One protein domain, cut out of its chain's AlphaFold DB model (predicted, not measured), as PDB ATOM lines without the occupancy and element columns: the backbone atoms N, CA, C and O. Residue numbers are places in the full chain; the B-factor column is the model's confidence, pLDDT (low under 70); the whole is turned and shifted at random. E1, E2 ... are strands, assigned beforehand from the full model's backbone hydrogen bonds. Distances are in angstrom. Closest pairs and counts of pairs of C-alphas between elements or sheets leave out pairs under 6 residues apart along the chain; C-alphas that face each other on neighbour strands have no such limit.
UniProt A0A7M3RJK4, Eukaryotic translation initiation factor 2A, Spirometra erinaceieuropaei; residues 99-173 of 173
ATOM      1  N   MET A  99     -34.998   6.917  14.629       88.81
ATOM      2  CA  MET A  99     -34.581   7.004  16.022       88.81
ATOM      3  C   MET A  99     -33.060   7.212  16.101       88.81
ATOM      4  O   MET A  99     -32.313   6.386  15.576       88.81
ATOM      5  N   PRO A 100     -32.560   8.275  16.765       82.94
ATOM      6  CA  PRO A 100     -31.123   8.570  16.799       82.94
ATOM      7  C   PRO A 100     -30.301   7.571  17.624       82.94
ATOM      8  O   PRO A 100     -29.074   7.564  17.546       82.94
ATOM      9  N   ARG A 101     -30.949   6.731  18.438       81.56
ATOM     10  CA  ARG A 101     -30.308   5.667  19.213       81.56
ATOM     11  C   ARG A 101     -31.132   4.392  19.137       81.56
ATOM     12  O   ARG A 101     -32.353   4.443  19.048       81.56
ATOM     13  N   LYS A 102     -30.449   3.251  19.232       82.50
ATOM     14  CA  LYS A 102     -31.102   1.953  19.413       82.50
ATOM     15  C   LYS A 102     -31.664   1.840  20.829       82.50
ATOM     16  O   LYS A 102     -31.040   2.298  21.787       82.50
ATOM     17  N   GLY A 103     -32.804   1.175  20.953       85.81
ATOM     18  CA  GLY A 103     -33.430   0.850  22.229       85.81
ATOM     19  C   GLY A 103     -34.947   1.011  22.181       85.81
ATOM     20  O   GLY A 103     -35.488   1.414  21.152       85.81
ATOM     21  N   PRO A 104     -35.633   0.688  23.286       89.12
ATOM     22  CA  PRO A 104     -37.078   0.810  23.365       89.12
ATOM     23  C   PRO A 104     -37.501   2.281  23.403       89.12
ATOM     24  O   PRO A 104     -36.845   3.113  24.031       89.12
ATOM     25  N   ILE A 105     -38.621   2.583  22.762       92.31
ATOM     26  CA  ILE A 105     -39.390   3.810  22.914       92.31
ATOM     27  C   ILE A 105     -40.297   3.633  24.134       92.31
ATOM     28  O   ILE A 105     -41.249   2.849  24.110       92.31
ATOM     29  N   HIS A 106     -40.002   4.380  25.197       91.38
ATOM     30  CA  HIS A 106     -40.783   4.351  26.437       91.38
ATOM     31  C   HIS A 106     -42.064   5.163  26.306       91.38
ATOM     32  O   HIS A 106     -43.130   4.719  26.722       91.38
ATOM     33  N   GLN A 107     -41.973   6.350  25.698       93.12
ATOM     34  CA  GLN A 107     -43.133   7.210  25.506       93.12
ATOM     35  C   GLN A 107     -42.952   8.171  24.335       93.12
ATOM     36  O   GLN A 107     -41.856   8.668  24.067       93.12
ATOM     37  N   VAL A 108     -44.073   8.474  23.684       95.69
ATOM     38  CA  VAL A 108     -44.198   9.501  22.654       95.69
ATOM     39  C   VAL A 108     -45.306  10.461  23.069       95.69
ATOM     40  O   VAL A 108     -46.420  10.032  23.381       95.69
ATOM     41  N   VAL A 109     -45.009  11.758  23.081       95.62
ATOM     42  CA  VAL A 109     -45.972  12.802  23.444       95.62
ATOM     43  C   VAL A 109     -45.924  13.958  22.457       95.62
ATOM     44  O   VAL A 109     -44.857  14.393  22.025       95.62
ATOM     45  N   TRP A 110     -47.095  14.477  22.112       95.12
ATOM     46  CA  TRP A 110     -47.215  15.730  21.379       95.12
ATOM     47  C   TRP A 110     -47.058  16.905  22.336       95.12
ATOM     48  O   TRP A 110     -47.595  16.866  23.445       95.12
ATOM     49  N   LYS A 111     -46.355  17.952  21.897       93.62
ATOM     50  CA  LYS A 111     -46.421  19.251  22.560       93.62
ATOM     51  C   LYS A 111     -47.865  19.761  22.442       93.62
ATOM     52  O   LYS A 111     -48.372  19.803  21.319       93.62
ATOM     53  N   PRO A 112     -48.524  20.137  23.549       91.19
ATOM     54  CA  PRO A 112     -49.839  20.746  23.486       91.19
ATOM     55  C   PRO A 112     -49.807  22.023  22.658       91.19
ATOM     56  O   PRO A 112     -48.954  22.883  22.895       91.19
ATOM     57  N   SER A 113     -50.732  22.143  21.708       84.69
ATOM     58  CA  SER A 113     -50.819  23.328  20.859       84.69
ATOM     59  C   SER A 113     -51.900  24.276  21.342       84.69
ATOM     60  O   SER A 113     -53.074  23.923  21.446       84.69
ATOM     61  N   GLY A 114     -51.491  25.511  21.629       74.50
ATOM     62  CA  GLY A 114     -52.408  26.587  21.981       74.50
ATOM     63  C   GLY A 114     -53.132  27.170  20.755       74.50
ATOM     64  O   GLY A 114     -52.691  26.977  19.622       74.50
ATOM     65  N   PRO A 115     -54.187  27.983  20.956       69.62
ATOM     66  CA  PRO A 115     -54.978  28.572  19.865       69.62
ATOM     67  C   PRO A 115     -54.187  29.465  18.896       69.62
ATOM     68  O   PRO A 115     -54.657  29.763  17.804       69.62
ATOM     69  N   ARG A 116     -53.016  29.951  19.326       71.69
ATOM     70  CA  ARG A 116     -52.172  30.901  18.587       71.69
ATOM     71  C   ARG A 116     -50.931  30.260  17.960       71.69
ATOM     72  O   ARG A 116     -50.179  30.968  17.296       71.69
ATOM     73  N   GLU A 117     -50.678  28.970  18.187       74.88
ATOM     74  CA  GLU A 117     -49.520  28.310  17.578       74.88
ATOM     75  C   GLU A 117     -49.723  28.104  16.080       74.88
ATOM     76  O   GLU A 117     -50.805  27.737  15.611       74.88
ATOM     77  N   ARG A 118     -48.655  28.330  15.311       79.12
ATOM     78  CA  ARG A 118     -48.675  28.046  13.880       79.12
ATOM     79  C   ARG A 118     -48.619  26.530  13.677       79.12
ATOM     80  O   ARG A 118     -47.861  25.859  14.372       79.12
ATOM     81  N   PRO A 119     -49.318  25.978  12.671       74.69
ATOM     82  CA  PRO A 119     -49.254  24.545  12.371       74.69
ATOM     83  C   PRO A 119     -47.828  24.031  12.103       74.69
ATOM     84  O   PRO A 119     -47.517  22.876  12.373       74.69
ATOM     85  N   SER A 120     -46.943  24.897  11.597       77.31
ATOM     86  CA  SER A 120     -45.524  24.599  11.364       77.31
ATOM     87  C   SER A 120     -44.715  24.378  12.640       77.31
ATOM     88  O   SER A 120     -43.606  23.845  12.570       77.31
ATOM     89  N   ASP A 121     -45.236  24.804  13.788       84.75
ATOM     90  CA  ASP A 121     -44.534  24.823  15.070       84.75
ATOM     91  C   ASP A 121     -44.909  23.622  15.943       84.75
ATOM     92  O   ASP A 121     -44.340  23.447  17.019       84.75
ATOM     93  N   GLU A 122     -45.791  22.744  15.453       90.25
ATOM     94  CA  GLU A 122     -46.092  21.468  16.097       90.25
ATOM     95  C   GLU A 122     -44.811  20.644  16.266       90.25
ATOM     96  O   GLU A 122     -44.012  20.472  15.338       90.25
ATOM     97  N   ARG A 123     -44.601  20.131  17.475       93.38
ATOM     98  CA  ARG A 123     -43.463  19.276  17.821       93.38
ATOM     99  C   ARG A 123     -43.960  18.075  18.604       93.38
ATOM    100  O   ARG A 123     -44.949  18.159  19.335       93.38
ATOM    101  N   PHE A 124     -43.227  16.981  18.502       95.56
ATOM    102  CA  PHE A 124     -43.416  15.826  19.365       95.56
ATOM    103  C   PHE A 124     -42.099  15.452  20.029       95.56
ATOM    104  O   PHE A 124     -41.017  15.788  19.548       95.56
ATOM    105  N   VAL A 125     -42.202  14.787  21.171       96.12
ATOM    106  CA  VAL A 125     -41.064  14.384  21.988       96.12
ATOM    107  C   VAL A 125     -41.109  12.881  22.177       96.12
ATOM    108  O   VAL A 125     -42.162  12.309  22.463       96.12
ATOM    109  N   VAL A 126     -39.951  12.255  22.003       95.75
ATOM    110  CA  VAL A 126     -39.763  10.814  22.134       95.75
ATOM    111  C   VAL A 126     -38.756  10.557  23.246       95.75
ATOM    112  O   VAL A 126     -37.652  11.100  23.220       95.75
ATOM    113  N   CYS A 127     -39.135   9.721  24.212       94.31
ATOM    114  CA  CYS A 127     -38.221   9.154  25.200       94.31
ATOM    115  C   CYS A 127     -37.842   7.738  24.767       94.31
ATOM    116  O   CYS A 127     -38.721   6.888  24.609       94.31
ATOM    117  N   GLN A 128     -36.549   7.483  24.580       92.25
ATOM    118  CA  GLN A 128     -36.060   6.203  24.069       92.25
ATOM    119  C   GLN A 128     -34.730   5.769  24.686       92.25
ATOM    120  O   GLN A 128     -33.928   6.599  25.105       92.25
ATOM    121  N   GLY A 129     -34.446   4.470  24.670       87.69
ATOM    122  CA  GLY A 129     -33.141   3.908  25.018       87.69
ATOM    123  C   GLY A 129     -33.139   3.091  26.306       87.69
ATOM    124  O   GLY A 129     -33.975   3.274  27.196       87.69
ATOM    125  N   SER A 130     -32.162   2.191  26.400       77.50
ATOM    126  CA  SER A 130     -31.929   1.324  27.557       77.50
ATOM    127  C   SER A 130     -30.875   1.961  28.460       77.50
ATOM    128  O   SER A 130     -29.699   1.886  28.132       77.50
ATOM    129  N   ILE A 131     -31.335   2.626  29.527       79.88
ATOM    130  CA  ILE A 131     -30.594   3.324  30.602       79.88
ATOM    131  C   ILE A 131     -29.127   3.709  30.263       79.88
ATOM    132  O   ILE A 131     -28.249   2.850  30.271       79.88
ATOM    133  N   PRO A 132     -28.815   5.009  30.092       84.62
ATOM    134  CA  PRO A 132     -29.730   6.141  30.204       84.62
ATOM    135  C   PRO A 132     -30.641   6.247  28.975       84.62
ATOM    136  O   PRO A 132     -30.207   6.073  27.834       84.62
ATOM    137  N   SER A 133     -31.907   6.576  29.213       89.69
ATOM    138  CA  SER A 133     -32.838   6.958  28.155       89.69
ATOM    139  C   SER A 133     -32.555   8.399  27.728       89.69
ATOM    140  O   SER A 133     -32.106   9.223  28.525       89.69
ATOM    141  N   VAL A 134     -32.783   8.695  26.456       92.19
ATOM    142  CA  VAL A 134     -32.591  10.001  25.828       92.19
ATOM    143  C   VAL A 134     -33.948  10.555  25.436       92.19
ATOM    144  O   VAL A 134     -34.794   9.828  24.910       92.19
ATOM    145  N   VAL A 135     -34.139  11.849  25.676       94.44
ATOM    146  CA  VAL A 135     -35.369  12.554  25.325       94.44
ATOM    147  C   VAL A 135     -35.088  13.505  24.169       94.44
ATOM    148  O   VAL A 135     -34.341  14.473  24.311       94.44
ATOM    149  N   THR A 136     -35.697  13.236  23.019       95.12
ATOM    150  CA  THR A 136     -35.449  13.967  21.771       95.12
ATOM    151  C   THR A 136     -36.720  14.655  21.286       95.12
ATOM    152  O   THR A 136     -37.791  14.051  21.248       95.12
ATOM    153  N   VAL A 137     -36.594  15.924  20.901       95.38
ATOM    154  CA  VAL A 137     -37.657  16.741  20.308       95.38
ATOM    155  C   VAL A 137     -37.539  16.697  18.790       95.38
ATOM    156  O   VAL A 137     -36.477  16.994  18.236       95.38
ATOM    157  N   PHE A 138     -38.646  16.389  18.123       95.75
ATOM    158  CA  PHE A 138     -38.751  16.297  16.672       95.75
ATOM    159  C   PHE A 138     -39.724  17.334  16.109       95.75
ATOM    160  O   PHE A 138     -40.699  17.726  16.761       95.75
ATOM    161  N   ASN A 139     -39.465  17.767  14.875       93.56
ATOM    162  CA  ASN A 139     -40.411  18.553  14.088       93.56
ATOM    163  C   ASN A 139     -41.383  17.667  13.291       93.56
ATOM    164  O   ASN A 139     -41.235  16.448  13.224       93.56
ATOM    165  N   ILE A 140     -42.374  18.290  12.648       91.88
ATOM    166  CA  ILE A 140     -43.326  17.601  11.756       91.88
ATOM    167  C   ILE A 140     -42.673  16.971  10.512       91.88
ATOM    168  O   ILE A 140     -43.295  16.140   9.865       91.88
ATOM    169  N   LYS A 141     -41.424  17.327  10.188       90.62
ATOM    170  CA  LYS A 141     -40.632  16.687   9.125       90.62
ATOM    171  C   LYS A 141     -39.879  15.446   9.618       90.62
ATOM    172  O   LYS A 141     -39.093  14.875   8.874       90.62
ATOM    173  N   CYS A 142     -40.119  15.022  10.862       92.75
ATOM    174  CA  CYS A 142     -39.434  13.906  11.515       92.75
ATOM    175  C   CYS A 142     -37.925  14.129  11.720       92.75
ATOM    176  O   CYS A 142     -37.178  13.171  11.908       92.75
ATOM    177  N   GLU A 143     -37.478  15.384  11.730       93.12
ATOM    178  CA  GLU A 143     -36.088  15.757  11.987       93.12
ATOM    179  C   GLU A 143     -35.900  16.076  13.471       93.12
ATOM    180  O   GLU A 143     -36.747  16.717  14.106       93.12
ATOM    181  N   GLN A 144     -34.767  15.650  14.026       93.69
ATOM    182  CA  GLN A 144     -34.375  16.008  15.381       93.69
ATOM    183  C   GLN A 144     -34.041  17.502  15.442       93.69
ATOM    184  O   GLN A 144     -33.131  17.975  14.770       93.69
ATOM    185  N   VAL A 145     -34.752  18.230  16.301       93.31
ATOM    186  CA  VAL A 145     -34.515  19.659  16.544       93.31
ATOM    187  C   VAL A 145     -33.648  19.855  17.780       93.31
ATOM    188  O   VAL A 145     -32.747  20.687  17.787       93.31
ATOM    189  N   PHE A 146     -33.930  19.100  18.844       92.31
ATOM    190  CA  PHE A 146     -33.267  19.282  20.130       92.31
ATOM    191  C   PHE A 146     -33.201  17.981  20.931       92.31
ATOM    192  O   PHE A 146     -34.049  17.103  20.780       92.31
ATOM    193  N   SER A 147     -32.205  17.863  21.809       91.94
ATOM    194  CA  SER A 147     -32.101  16.785  22.795       91.94
ATOM    195  C   SER A 147     -32.199  17.392  24.189       91.94
ATOM    196  O   SER A 147     -31.357  18.202  24.563       91.94
ATOM    197  N   LEU A 148     -33.217  17.001  24.957       90.00
ATOM    198  CA  LEU A 148     -33.455  17.489  26.322       90.00
ATOM    199  C   LEU A 148     -32.498  16.865  27.352       90.00
ATOM    200  O   LEU A 148     -32.530  17.231  28.522       90.00
ATOM    201  N   GLY A 149     -31.641  15.940  26.916       88.06
ATOM    202  CA  GLY A 149     -30.649  15.272  27.747       88.06
ATOM    203  C   GLY A 149     -30.909  13.777  27.885       88.06
ATOM    204  O   GLY A 149     -31.775  13.194  27.223       88.06
ATOM    205  N   SER A 150     -30.108  13.152  28.740       90.94
ATOM    206  CA  SER A 150     -30.180  11.730  29.048       90.94
ATOM    207  C   SER A 150     -30.317  11.508  30.551       90.94
ATOM    208  O   SER A 150     -29.834  12.295  31.363       90.94
ATOM    209  N   GLY A 151     -30.996  10.432  30.934       88.50
ATOM    210  CA  GLY A 151     -31.167  10.072  32.336       88.50
ATOM    211  C   GLY A 151     -32.007   8.819  32.510       88.50
ATOM    212  O   GLY A 151     -32.359   8.138  31.548       88.50
ATOM    213  N   ALA A 152     -32.339   8.495  33.754       88.12
ATOM    214  CA  ALA A 152     -33.177   7.345  34.074       88.12
ATOM    215  C   ALA A 152     -34.675   7.689  33.950       88.12
ATOM    216  O   ALA A 152     -35.435   7.429  34.873       88.12
ATOM    217  N   PHE A 153     -35.094   8.312  32.845       88.75
ATOM    218  CA  PHE A 153     -36.482   8.728  32.618       88.75
ATOM    219  C   PHE A 153     -37.208   7.735  31.718       88.75
ATOM    220  O   PHE A 153     -36.638   7.235  30.754       88.75
ATOM    221  N   ASN A 154     -38.484   7.503  31.992       88.56
ATOM    222  CA  ASN A 154     -39.357   6.688  31.146       88.56
ATOM    223  C   ASN A 154     -40.697   7.371  30.853       88.56
ATOM    224  O   ASN A 154     -41.438   6.877  30.011       88.56
ATOM    225  N   ASN A 155     -40.984   8.510  31.496       91.00
ATOM    226  CA  ASN A 155     -42.217   9.253  31.281       91.00
ATOM    227  C   ASN A 155     -41.977  10.743  31.020       91.00
ATOM    228  O   ASN A 155     -41.019  11.347  31.508       91.00
ATOM    229  N   LEU A 156     -42.888  11.316  30.242       94.44
ATOM    230  CA  LEU A 156     -42.905  12.658  29.699       94.44
ATOM    231  C   LEU A 156     -44.289  13.265  29.937       94.44
ATOM    232  O   LEU A 156     -45.303  12.712  29.499       94.44
ATOM    233  N   TYR A 157     -44.328  14.433  30.573       94.06
ATOM    234  CA  TYR A 157     -45.569  15.172  30.801       94.06
ATOM    235  C   TYR A 157     -45.389  16.630  30.423       94.06
ATOM    236  O   TYR A 157     -44.540  17.325  30.975       94.06
ATOM    237  N   PHE A 158     -46.205  17.109  29.494       94.06
ATOM    238  CA  PHE A 158     -46.271  18.532  29.194       94.06
ATOM    239  C   PHE A 158     -47.221  19.243  30.149       94.06
ATOM    240  O   PHE A 158     -48.265  18.704  30.520       94.06
ATOM    241  N   ASN A 159     -46.896  20.491  30.488       92.50
ATOM    242  CA  ASN A 159     -47.905  21.381  31.042       92.50
ATOM    243  C   ASN A 159     -48.974  21.702  29.971       92.50
ATOM    244  O   ASN A 159     -48.671  21.664  28.777       92.50
ATOM    245  N   PRO A 160     -50.207  22.081  30.356       88.69
ATOM    246  CA  PRO A 160     -51.283  22.359  29.396       88.69
ATOM    247  C   PRO A 160     -50.957  23.452  28.366       88.69
ATOM    248  O   PRO A 160     -51.534  23.473  27.285       88.69
ATOM    249  N   HIS A 161     -50.024  24.352  28.689       87.38
ATOM    250  CA  HIS A 161     -49.582  25.429  27.800       87.38
ATOM    251  C   HIS A 161     -48.463  25.021  26.827       87.38
ATOM    252  O   HIS A 161     -48.064  25.837  26.002       87.38
ATOM    253  N   GLY A 162     -47.908  23.810  26.949       86.75
ATOM    254  CA  GLY A 162     -46.822  23.316  26.096       86.75
ATOM    255  C   GLY A 162     -45.484  24.049  26.254       86.75
ATOM    256  O   GLY A 162     -44.606  23.900  25.408       86.75
ATOM    257  N   THR A 163     -45.302  24.842  27.313       88.50
ATOM    258  CA  THR A 163     -44.069  25.609  27.567       88.50
ATOM    259  C   THR A 163     -43.026  24.828  28.356       88.50
ATOM    260  O   THR A 163     -41.837  25.075  28.192       88.50
ATOM    261  N   HIS A 164     -43.457  23.885  29.194       90.69
ATOM    262  CA  HIS A 164     -42.584  23.091  30.053       90.69
ATOM    263  C   HIS A 164     -42.905  21.607  29.906       90.69
ATOM    264  O   HIS A 164     -44.068  21.219  29.762       90.69
ATOM    265  N   ILE A 165     -41.865  20.782  29.991       93.56
ATOM    266  CA  ILE A 165     -41.968  19.326  29.998       93.56
ATOM    267  C   ILE A 165     -41.292  18.777  31.253       93.56
ATOM    268  O   ILE A 165     -40.159  19.129  31.572       93.56
ATOM    269  N   LEU A 166     -42.007  17.919  31.969       93.06
ATOM    270  CA  LEU A 166     -41.497  17.150  33.091       93.06
ATOM    271  C   LEU A 166     -40.999  15.798  32.577       93.06
ATOM    272  O   LEU A 166     -41.745  15.063  31.926       93.06
ATOM    273  N   LEU A 167     -39.749  15.473  32.910       93.25
ATOM    274  CA  LEU A 167     -39.150  14.160  32.687       93.25
ATOM    275  C   LEU A 167     -39.172  13.408  34.016       93.25
ATOM    276  O   LEU A 167     -38.590  13.880  34.993       93.25
ATOM    277  N   SER A 168     -39.846  12.262  34.077       90.12
ATOM    278  CA  SER A 168     -39.956  11.495  35.319       90.12
ATOM    279  C   SER A 168     -39.528  10.040  35.161       90.12
ATOM    280  O   SER A 168     -39.575   9.441  34.079       90.12
ATOM    281  N   ARG A 169     -39.070   9.483  36.286       85.81
ATOM    282  CA  ARG A 169     -38.781   8.063  36.463       85.81
ATOM    283  C   ARG A 169     -39.905   7.442  37.275       85.81
ATOM    284  O   ARG A 169     -40.065   7.772  38.445       85.81
ATOM    285  N   LEU A 170     -40.632   6.502  36.686       70.38
ATOM    286  CA  LEU A 170     -41.472   5.589  37.451       70.38
ATOM    287  C   LEU A 170     -40.582   4.465  37.994       70.38
ATOM    288  O   LEU A 170     -40.172   3.571  37.255       70.38
ATOM    289  N   LEU A 171     -40.238   4.559  39.281       60.72
ATOM    290  CA  LEU A 171     -39.749   3.437  40.079       60.72
ATOM    291  C   LEU A 171     -40.988   2.682  40.569       60.72
ATOM    292  O   LEU A 171     -41.623   3.112  41.527       60.72
ATOM    293  N   PHE A 172     -41.360   1.593  39.900       50.00
ATOM    294  CA  PHE A 172     -42.215   0.605  40.551       50.00
ATOM    295  C   PHE A 172     -41.332  -0.109  41.587       50.00
ATOM    296  O   PHE A 172     -40.364  -0.764  41.198       50.00
ATOM    297  N   CYS A 173     -41.590   0.136  42.876       38.84
ATOM    298  CA  CYS A 173     -41.149  -0.749  43.959       38.84
ATOM    299  C   CYS A 173     -42.070  -1.966  44.010       38.84
ATOM    300  O   CYS A 173     -43.281  -1.779  43.739       38.84
TER     301      CYS A 173
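AT A GLANCE: This is residues 99 to 173 of the 173 residues of the protein "Eukaryotic translation initiation factor 2A" of Spirometra erinaceieuropaei (UniProt A0A7M3RJK4). You are looking at a small, uneven sandwich: a twisted sheet of four strands, E1 to E4, with the short hairpin E5 and E6 over one of its faces. The chain passes from the one layer to the other between E4 and E5, while the long link 111 to 122 lies at one end of the long axis and the last residues at the other. The printed part has 75 residues with no named helix and six named strands, E1 to E6 in that order along the chain; the large sheet runs E1 - E2 - E3 - E4 and the small one E5 - E6, both antiparallel throughout. The class is all strand, though under half of the residues, 35 of 75, are in named strands. The whole is compact, with a radius of gyration of the C-alphas of 12.7 A, and elongated, spanning 41 by 26 by 15 A.

IN THESE COORDINATES: Find C-alpha 105 at (-39.390, 3.810, 22.914); from there E1 runs to residue 110, 14.3 A on. E2 holds residues 123 to 128 and is 16.3 A long. Next come E3, residues 133 to 139, 19.7 A, and E4, residues 144 to 151, 18.2 A, which begins at C-alpha 144 at (-34.375, 16.008, 15.381) and bends by 50 degrees at residue 148. E5, residues 155 to 158, and E6, residues 165 to 168, are short; E6 ends at C-alpha 168 at (-39.956, 11.495, 35.319).

HOW THE PARTS SIT: Begin with E1 to E4, a meander, each strand the antiparallel neighbour of the one before; E1 and E4 are its edge strands. In the hairpin E1 and E2, look for N 125 and O 109, 2.8 A apart and within hydrogen-bond range. In the hairpin E2 and E3, N 134 and O 128 are 2.7 A apart, and in the hairpin E3 and E4, N 148 and O 135 are 2.8 A apart. The hairpin E5 and E6 has N 166 and O 157 at 2.8 A. The two sheets form a sandwich, two sheets face to face, with their best planes 18 degrees apart. The closest C-alphas of E1 and E5 are those of Gln 107 and Asn 155, 6.2 A apart. E4 and E6 are near each other, with 6 pairs of C-alphas within 10 A. E3 and E6 are only just apart, the closest C-alphas at 8.4 A.

THE WHOLE: The two C-alphas farthest apart are those of Arg 118 and Cys 173, 42.3 A. The printed part has no cut and ends at residue 173, the chain's last. The link from E1 to E2, 12 residues, is long; those from E2 to E3, E3 to E4 and E4 to E5 are tight. The mean pLDDT of the printed part is 87.2; look for values under 70 at residue 115 and residues 171 to 173.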